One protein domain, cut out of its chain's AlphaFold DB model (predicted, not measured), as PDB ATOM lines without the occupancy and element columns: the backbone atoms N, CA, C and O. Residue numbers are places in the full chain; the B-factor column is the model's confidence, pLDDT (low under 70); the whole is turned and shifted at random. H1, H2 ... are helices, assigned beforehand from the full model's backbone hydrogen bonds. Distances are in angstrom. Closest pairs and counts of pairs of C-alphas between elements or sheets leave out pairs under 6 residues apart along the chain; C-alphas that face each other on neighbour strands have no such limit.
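This is residues 3 to 61 of the 131 residues of an uncharacterized protein of Erwinia rhapontici (UniProt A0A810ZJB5). Three helices, H2, H1 and H5, lie side by side in a row with H1 in the middle, each running opposite ways to its neighbour, and H3 and H4 make a V whose closed end, at Ser 35, points away from that row. The contacts between the row and the V are few. The printed part has 59 residues, with five named helices in the order H1, H2, H3, H4, H5 and no named strand; the class is all helix. It is compact, with a radius of gyration of the C-alphas of 10.5 A, and its C-alphas span 27 by 26 by 17 A.

H1, residues 3 to 12, touches H2, residues 15 to 23, with the closest C-alphas, those of Tyr 9 and Gly 18, 5.0 A apart. They run opposite ways at a steep tilt of 39 degrees and form a helical hairpin. H1 also touches H5, residues 52 to 59, opposite ways at a shallow tilt of 12 degrees; the closest C-alphas, those of Ala 4 and Arg 56, are 5.0 A apart. H2 and H5 are apart. H3, residues 26 to 34, touches H4, residues 36 to 45, opposite ways at a steep tilt of 49 degrees, with the closest C-alphas, those of Ala 32 and Ala 39, 5.1 A apart. H4 is close to H1 but not clearly touching; their closest C-alphas, those of Phe 3 and Leu 42, are 6.7 A apart. H4 is likewise close to H2 but not clearly touching, with the C-alphas of Leu 19 and Glu 43, the closest, 6.9 A apart. H2 and H3 are close but not clearly touching, with their closest C-alphas, those of Phe 22 and Phe 28, 6.8 A apart. H3 is apart from H1 and H5, and H4 is apart from H5. The helix packing is only just mostly crossed, with 1 of 3 touching pairs at a shallow tilt. In H1, H2, H3, H4 and H5 every O i to N i+4 pair is within hydrogen-bond range.

H1 begins at C-alpha 3, (12.214, 40.013, 24.760), and is 14.2 A from first to last C-alpha. H2 is 12.3 A long and H3 12.6 A. H4 is 14.6 A long and ends at C-alpha 45, (11.120, 36.314, 33.418). H5, 10.7 A long, ends at C-alpha 59, (13.127, 45.398, 24.518).

The two C-alphas farthest apart, those of Pro 14 and Leu 34, are 27.4 A apart. The printed part has no cut. The links H1 to H2, H2 to H3 and H3 to H4 are tight, and the link H4 to H5, of 6 residues, is short; no link is long. The mean pLDDT of the printed part is 75.1, and residues 3 to 4, 49 to 50 and 52 to 61 are under 70.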
ATOM      1  N   PHE A   3      12.905  39.717  23.511       64.62
ATOM      2  CA  PHE A   3      12.214  40.013  24.760       64.62
ATOM      3  C   PHE A   3      10.773  40.493  24.523       64.62
ATOM      4  O   PHE A   3       9.933  40.347  25.399       64.62
ATOM      5  N   ALA A   4      10.469  41.091  23.365       65.12
ATOM      6  CA  ALA A   4       9.164  41.674  23.067       65.12
ATOM      7  C   ALA A   4       8.201  40.536  22.751       65.12
ATOM      8  O   ALA A   4       7.070  40.534  23.213       65.12
ATOM      9  N   LEU A   5       8.724  39.512  22.073       70.06
ATOM     10  CA  LEU A   5       8.040  38.249  21.893       70.06
ATOM     11  C   LEU A   5       7.802  37.557  23.245       70.06
ATOM     12  O   LEU A   5       6.675  37.171  23.520       70.06
ATOM     13  N   ALA A   6       8.807  37.462  24.124       70.19
ATOM     14  CA  ALA A   6       8.614  36.913  25.474       70.19
ATOM     15  C   ALA A   6       7.551  37.685  26.284       70.19
ATOM     16  O   ALA A   6       6.727  37.073  26.961       70.19
ATOM     17  N   ALA A   7       7.532  39.018  26.173       70.12
ATOM     18  CA  ALA A   7       6.519  39.874  26.787       70.12
ATOM     19  C   ALA A   7       5.112  39.592  26.242       70.12
ATOM     20  O   ALA A   7       4.162  39.511  27.017       70.12
ATOM     21  N   ASP A   8       4.975  39.404  24.927       75.69
ATOM     22  CA  ASP A   8       3.704  39.037  24.303       75.69
ATOM     23  C   ASP A   8       3.239  37.655  24.801       75.69
ATOM     24  O   ASP A   8       2.071  37.485  25.148       75.69
ATOM     25  N   TYR A   9       4.149  36.684  24.948       76.19
ATOM     26  CA  TYR A   9       3.818  35.375  25.527       76.19
ATOM     27  C   TYR A   9       3.383  35.459  26.997       76.19
ATOM     28  O   TYR A   9       2.451  34.760  27.388       76.19
ATOM     29  N   LEU A  10       4.002  36.331  27.799       74.25
ATOM     30  CA  LEU A  10       3.572  36.613  29.176       74.25
ATOM     31  C   LEU A  10       2.215  37.318  29.249       74.25
ATOM     32  O   LEU A  10       1.479  37.138  30.216       74.25
ATOM     33  N   HIS A  11       1.886  38.134  28.249       77.62
ATOM     34  CA  HIS A  11       0.639  38.888  28.215       77.62
ATOM     35  C   HIS A  11      -0.555  38.038  27.762       77.62
ATOM     36  O   HIS A  11      -1.646  38.166  28.316       77.62
ATOM     37  N   TYR A  12      -0.362  37.180  26.756       77.75
ATOM     38  CA  TYR A  12      -1.456  36.451  26.107       77.75
ATOM     39  C   TYR A  12      -1.693  35.035  26.644       77.75
ATOM     40  O   TYR A  12      -2.744  34.459  26.358       77.75
ATOM     41  N   PHE A  13      -0.766  34.466  27.423       74.56
ATOM     42  CA  PHE A  13      -0.880  33.095  27.922       74.56
ATOM     43  C   PHE A  13      -0.695  33.007  29.441       74.56
ATOM     44  O   PHE A  13       0.072  33.775  30.020       74.56
ATOM     45  N   PRO A  14      -1.327  32.018  30.104       77.19
ATOM     46  CA  PRO A  14      -0.935  31.627  31.452       77.19
ATOM     47  C   PRO A  14       0.557  31.293  31.488       77.19
ATOM     48  O   PRO A  14       1.057  30.607  30.600       77.19
ATOM     49  N   VAL A  15       1.253  31.737  32.533       73.25
ATOM     50  CA  VAL A  15       2.720  31.698  32.670       73.25
ATOM     51  C   VAL A  15       3.371  30.388  32.199       73.25
ATOM     52  O   VAL A  15       4.294  30.417  31.387       73.25
ATOM     53  N   HIS A  16       2.879  29.236  32.667       72.38
ATOM     54  CA  HIS A  16       3.443  27.930  32.307       72.38
ATOM     55  C   HIS A  16       3.278  27.618  30.811       72.38
ATOM     56  O   HIS A  16       4.215  27.178  30.150       72.38
ATOM     57  N   THR A  17       2.094  27.899  30.265       78.94
ATOM     58  CA  THR A  17       1.773  27.708  28.846       78.94
ATOM     59  C   THR A  17       2.547  28.686  27.960       78.94
ATOM     60  O   THR A  17       3.018  28.310  26.889       78.94
ATOM     61  N   GLY A  18       2.726  29.928  28.418       80.88
ATOM     62  CA  GLY A  18       3.516  30.945  27.729       80.88
ATOM     63  C   GLY A  18       4.991  30.565  27.625       80.88
ATOM     64  O   GLY A  18       5.573  30.701  26.552       80.88
ATOM     65  N   LEU A  19       5.581  30.024  28.697       81.25
ATOM     66  CA  LEU A  19       6.982  29.589  28.705       81.25
ATOM     67  C   LEU A  19       7.224  28.411  27.751       81.25
ATOM     68  O   LEU A  19       8.192  28.422  26.992       81.25
ATOM     69  N   GLU A  20       6.353  27.398  27.768       83.56
ATOM     70  CA  GLU A  20       6.466  26.250  26.860       83.56
ATOM     71  C   GLU A  20       6.349  26.671  25.394       83.56
ATOM     72  O   GLU A  20       7.162  26.258  24.565       83.56
ATOM     73  N   ALA A  21       5.387  27.539  25.076       82.12
ATOM     74  CA  ALA A  21       5.200  28.035  23.720       82.12
ATOM     75  C   ALA A  21       6.353  28.952  23.270       82.12
ATOM     76  O   ALA A  21       6.785  28.883  22.118       82.12
ATOM     77  N   PHE A  22       6.908  29.759  24.179       82.00
ATOM     78  CA  PHE A  22       8.070  30.600  23.901       82.00
ATOM     79  C   PHE A  22       9.333  29.770  23.628       82.00
ATOM     80  O   PHE A  22      10.033  30.032  22.650       82.00
ATOM     81  N   ARG A  23       9.591  28.711  24.408       84.19
ATOM     82  CA  ARG A  23      10.725  27.786  24.195       84.19
ATOM     83  C   ARG A  23      10.704  27.100  22.830       84.19
ATOM     84  O   ARG A  23      11.756  26.769  22.290       84.19
ATOM     85  N   GLN A  24       9.512  26.874  22.285       85.12
ATOM     86  CA  GLN A  24       9.314  26.221  20.992       85.12
ATOM     87  C   GLN A  24       9.384  27.191  19.805       85.12
ATOM     88  O   GLN A  24       9.385  26.748  18.656       85.12
ATOM     89  N   CYS A  25       9.442  28.507  20.039       81.06
ATOM     90  CA  CYS A  25       9.538  29.461  18.944       81.06
ATOM     91  C   CYS A  25      10.955  29.465  18.346       81.06
ATOM     92  O   CYS A  25      11.957  29.452  19.064       81.06
ATOM     93  N   GLY A  26      11.051  29.539  17.013       79.50
ATOM     94  CA  GLY A  26      12.344  29.500  16.317       79.50
ATOM     95  C   GLY A  26      13.297  30.623  16.739       79.50
ATOM     96  O   GLY A  26      14.510  30.444  16.732       79.50
ATOM     97  N   LEU A  27      12.753  31.754  17.192       76.62
ATOM     98  CA  LEU A  27      13.537  32.881  17.679       76.62
ATOM     99  C   LEU A  27      14.241  32.579  19.013       76.62
ATOM    100  O   LEU A  27      15.388  32.983  19.194       76.62
ATOM    101  N   PHE A  28      13.596  31.844  19.925       81.69
ATOM    102  CA  PHE A  28      14.236  31.397  21.163       81.69
ATOM    103  C   PHE A  28      15.355  30.399  20.868       81.69
ATOM    104  O   PHE A  28      16.433  30.505  21.443       81.69
ATOM    105  N   THR A  29      15.142  29.483  19.918       82.88
ATOM    106  CA  THR A  29      16.180  28.542  19.471       82.88
ATOM    107  C   THR A  29      17.408  29.270  18.925       82.88
ATOM    108  O   THR A  29      18.534  28.936  19.293       82.88
ATOM    109  N   THR A  30      17.207  30.294  18.088       81.44
ATOM    110  CA  THR A  30      18.299  31.125  17.565       81.44
ATOM    111  C   THR A  30      19.026  31.871  18.683       81.44
ATOM    112  O   THR A  30      20.250  31.805  18.759       81.44
ATOM    113  N   LEU A  31      18.294  32.517  19.597       80.19
ATOM    114  CA  LEU A  31      18.908  33.235  20.715       80.19
ATOM    115  C   LEU A  31      19.667  32.297  21.659       80.19
ATOM    116  O   LEU A  31      20.751  32.644  22.104       80.19
ATOM    117  N   ALA A  32      19.139  31.110  21.955       83.44
ATOM    118  CA  ALA A  32      19.807  30.139  22.818       83.44
ATOM    119  C   ALA A  32      21.141  29.653  22.232       83.44
ATOM    120  O   ALA A  32      22.047  29.319  22.992       83.44
ATOM    121  N   ALA A  33      21.278  29.639  20.902       82.50
ATOM    122  CA  ALA A  33      22.532  29.313  20.231       82.50
ATOM    123  C   ALA A  33      23.534  30.482  20.236       82.50
ATOM    124  O   ALA A  33      24.732  30.249  20.380       82.50
ATOM    125  N   LEU A  34      23.055  31.721  20.081       77.31
ATOM    126  CA  LEU A  34      23.899  32.919  19.954       77.31
ATOM    127  C   LEU A  34      24.283  33.524  21.314       77.31
ATOM    128  O   LEU A  34      25.421  33.939  21.523       77.31
ATOM    129  N   SER A  35      23.350  33.535  22.264       77.56
ATOM    130  CA  SER A  35      23.531  34.042  23.622       77.56
ATOM    131  C   SER A  35      22.727  33.207  24.637       77.56
ATOM    132  O   SER A  35      21.604  33.569  25.015       77.56
ATOM    133  N   PRO A  36      23.307  32.089  25.122       81.25
ATOM    134  CA  PRO A  36      22.676  31.229  26.124       81.25
ATOM    135  C   PRO A  36      22.269  31.982  27.399       81.25
ATOM    136  O   PRO A  36      21.216  31.711  27.973       81.25
ATOM    137  N   ASP A  37      23.072  32.966  27.812       75.25
ATOM    138  CA  ASP A  37      22.812  33.805  28.986       75.25
ATOM    139  C   ASP A  37      21.526  34.631  28.820       75.25
ATOM    140  O   ASP A  37      20.699  34.686  29.734       75.25
ATOM    141  N   ASN A  38      21.320  35.222  27.641       76.88
ATOM    142  CA  ASN A  38      20.127  36.010  27.334       76.88
ATOM    143  C   ASN A  38      18.877  35.132  27.225       76.88
ATOM    144  O   ASN A  38      17.812  35.513  27.711       76.88
ATOM    145  N   ALA A  39      19.005  33.938  26.642       81.75
ATOM    146  CA  ALA A  39      17.924  32.956  26.623       81.75
ATOM    147  C   ALA A  39      17.520  32.539  28.048       81.75
ATOM    148  O   ALA A  39      16.337  32.546  28.385       81.75
ATOM    149  N   SER A  40      18.495  32.267  28.919       83.25
ATOM    150  CA  SER A  40      18.246  31.936  30.327       83.25
ATOM    151  C   SER A  40      17.588  33.093  31.091       83.25
ATOM    152  O   SER A  40      16.652  32.883  31.866       83.25
ATOM    153  N   ALA A  41      18.023  34.331  30.839       77.94
ATOM    154  CA  ALA A  41      17.409  35.522  31.423       77.94
ATOM    155  C   ALA A  41      15.939  35.677  31.005       77.94
ATOM    156  O   ALA A  41      15.106  36.023  31.841       77.94
ATOM    157  N   LEU A  42      15.610  35.373  29.747       77.62
ATOM    158  CA  LEU A  42      14.240  35.394  29.235       77.62
ATOM    159  C   LEU A  42      13.349  34.331  29.863       77.62
ATOM    160  O   LEU A  42      12.223  34.639  30.242       77.62
ATOM    161  N   GLU A  43      13.839  33.103  30.021       83.50
ATOM    162  CA  GLU A  43      13.078  32.061  30.717       83.50
ATOM    163  C   GLU A  43      12.791  32.452  32.169       83.50
ATOM    164  O   GLU A  43      11.673  32.281  32.657       83.50
ATOM    165  N   ALA A  44      13.778  33.043  32.849       82.75
ATOM    166  CA  ALA A  44      13.632  33.479  34.232       82.75
ATOM    167  C   ALA A  44      12.567  34.577  34.415       82.75
ATOM    168  O   ALA A  44      12.046  34.730  35.521       82.75
ATOM    169  N   LEU A  45      12.205  35.324  33.364       77.44
ATOM    170  CA  LEU A  45      11.120  36.314  33.418       77.44
ATOM    171  C   LEU A  45       9.754  35.654  33.615       77.44
ATOM    172  O   LEU A  45       8.921  36.215  34.318       77.44
ATOM    173  N   PHE A  46       9.554  34.434  33.107       77.62
ATOM    174  CA  PHE A  46       8.325  33.669  33.337       77.62
ATOM    175  C   PHE A  46       8.179  33.178  34.780       77.62
ATOM    176  O   PHE A  46       7.127  32.689  35.154       77.62
ATOM    177  N   SER A  47       9.200  33.309  35.626       78.12
ATOM    178  CA  SER A  47       9.109  32.949  37.050       78.12
ATOM    179  C   SER A  47       9.007  34.163  37.979       78.12
ATOM    180  O   SER A  47       9.015  33.998  39.197       78.12
ATOM    181  N   LYS A  48       8.943  35.383  37.431       73.88
ATOM    182  CA  LYS A  48       8.898  36.639  38.187       73.88
ATOM    183  C   LYS A  48       7.571  37.357  37.937       73.88
ATOM    184  O   LYS A  48       7.055  37.327  36.824       73.88
ATOM    185  N   GLU A  49       7.049  38.057  38.942       68.56
ATOM    186  CA  GLU A  49       6.005  39.063  38.714       68.56
ATOM    187  C   GLU A  49       6.644  40.251  37.990       68.56
ATOM    188  O   GLU A  49       7.340  41.067  38.593       68.56
ATOM    189  N   VAL A  50       6.474  40.308  36.670       67.88
ATOM    190  CA  VAL A  50       7.002  41.391  35.835       67.88
ATOM    191  C   VAL A  50       5.859  42.012  35.054       67.88
ATOM    192  O   VAL A  50       5.051  41.299  34.466       67.88
ATOM    193  N   ASP A  51       5.811  43.343  35.029       71.31
ATOM    194  CA  ASP A  51       4.894  44.085  34.168       71.31
ATOM    195  C   ASP A  51       5.257  43.843  32.684       71.31
ATOM    196  O   ASP A  51       6.343  44.245  32.243       71.31
ATOM    197  N   PRO A  52       4.373  43.218  31.882       68.00
ATOM    198  CA  PRO A  52       4.629  42.958  30.466       68.00
ATOM    199  C   PRO A  52       4.848  44.235  29.639       68.00
ATOM    200  O   PRO A  52       5.561  44.198  28.632       68.00
ATOM    201  N   GLN A  53       4.270  45.374  30.046       67.00
ATOM    202  CA  GLN A  53       4.475  46.655  29.363       67.00
ATOM    203  C   GLN A  53       5.874  47.215  29.612       67.00
ATOM    204  O   GLN A  53       6.526  47.681  28.674       67.00
ATOM    205  N   LEU A  54       6.361  47.125  30.854       68.19
ATOM    206  CA  LEU A  54       7.747  47.447  31.185       68.19
ATOM    207  C   LEU A  54       8.705  46.547  30.407       68.19
ATOM    208  O   LEU A  54       9.687  47.045  29.853       68.19
ATOM    209  N   LEU A  55       8.386  45.249  30.315       67.44
ATOM    210  CA  LEU A  55       9.182  44.310  29.539       67.44
ATOM    211  C   LEU A  55       9.291  44.794  28.098       67.44
ATOM    212  O   LEU A  55      10.406  45.072  27.682       67.44
ATOM    213  N   ARG A  56       8.167  45.011  27.389       65.69
ATOM    214  CA  ARG A  56       8.133  45.528  26.002       65.69
ATOM    215  C   ARG A  56       8.988  46.780  25.802       65.69
ATOM    216  O   ARG A  56       9.723  46.836  24.818       65.69
ATOM    217  N   ARG A  57       8.931  47.751  26.718       65.25
ATOM    218  CA  ARG A  57       9.723  48.995  26.626       65.25
ATOM    219  C   ARG A  57      11.226  48.735  26.707       65.25
ATOM    220  O   ARG A  57      11.964  49.241  25.869       65.25
ATOM    221  N   LEU A  58      11.668  47.873  27.629       61.69
ATOM    222  CA  LEU A  58      13.081  47.476  27.752       61.69
ATOM    223  C   LEU A  58      13.619  46.794  26.485       61.69
ATOM    224  O   LEU A  58      14.816  46.846  26.205       61.69
ATOM    225  N   VAL A  59      12.742  46.148  25.718       61.56
ATOM    226  CA  VAL A  59      13.127  45.398  24.518       61.56
ATOM    227  C   VAL A  59      13.174  46.241  23.271       61.56
ATOM    228  O   VAL A  59      14.012  46.023  22.399       61.56
ATOM    229  N   LEU A  60      12.209  47.143  23.129       57.97
ATOM    230  CA  LEU A  60      12.062  47.921  21.908       57.97
ATOM    231  C   LEU A  60      13.185  48.947  21.754       57.97
ATOM    232  O   LEU A  60      13.202  49.648  20.750       57.97
ATOM    233  N   CYS A  61      14.131  48.995  22.703       54.28
ATOM    234  CA  CYS A  61      15.230  49.951  22.722       54.28
ATOM    235  C   CYS A  61      14.719  51.386  22.591       54.28
ATOM    236  O   CYS A  61      15.435  52.247  22.098       54.28
TER     237      CYS A  61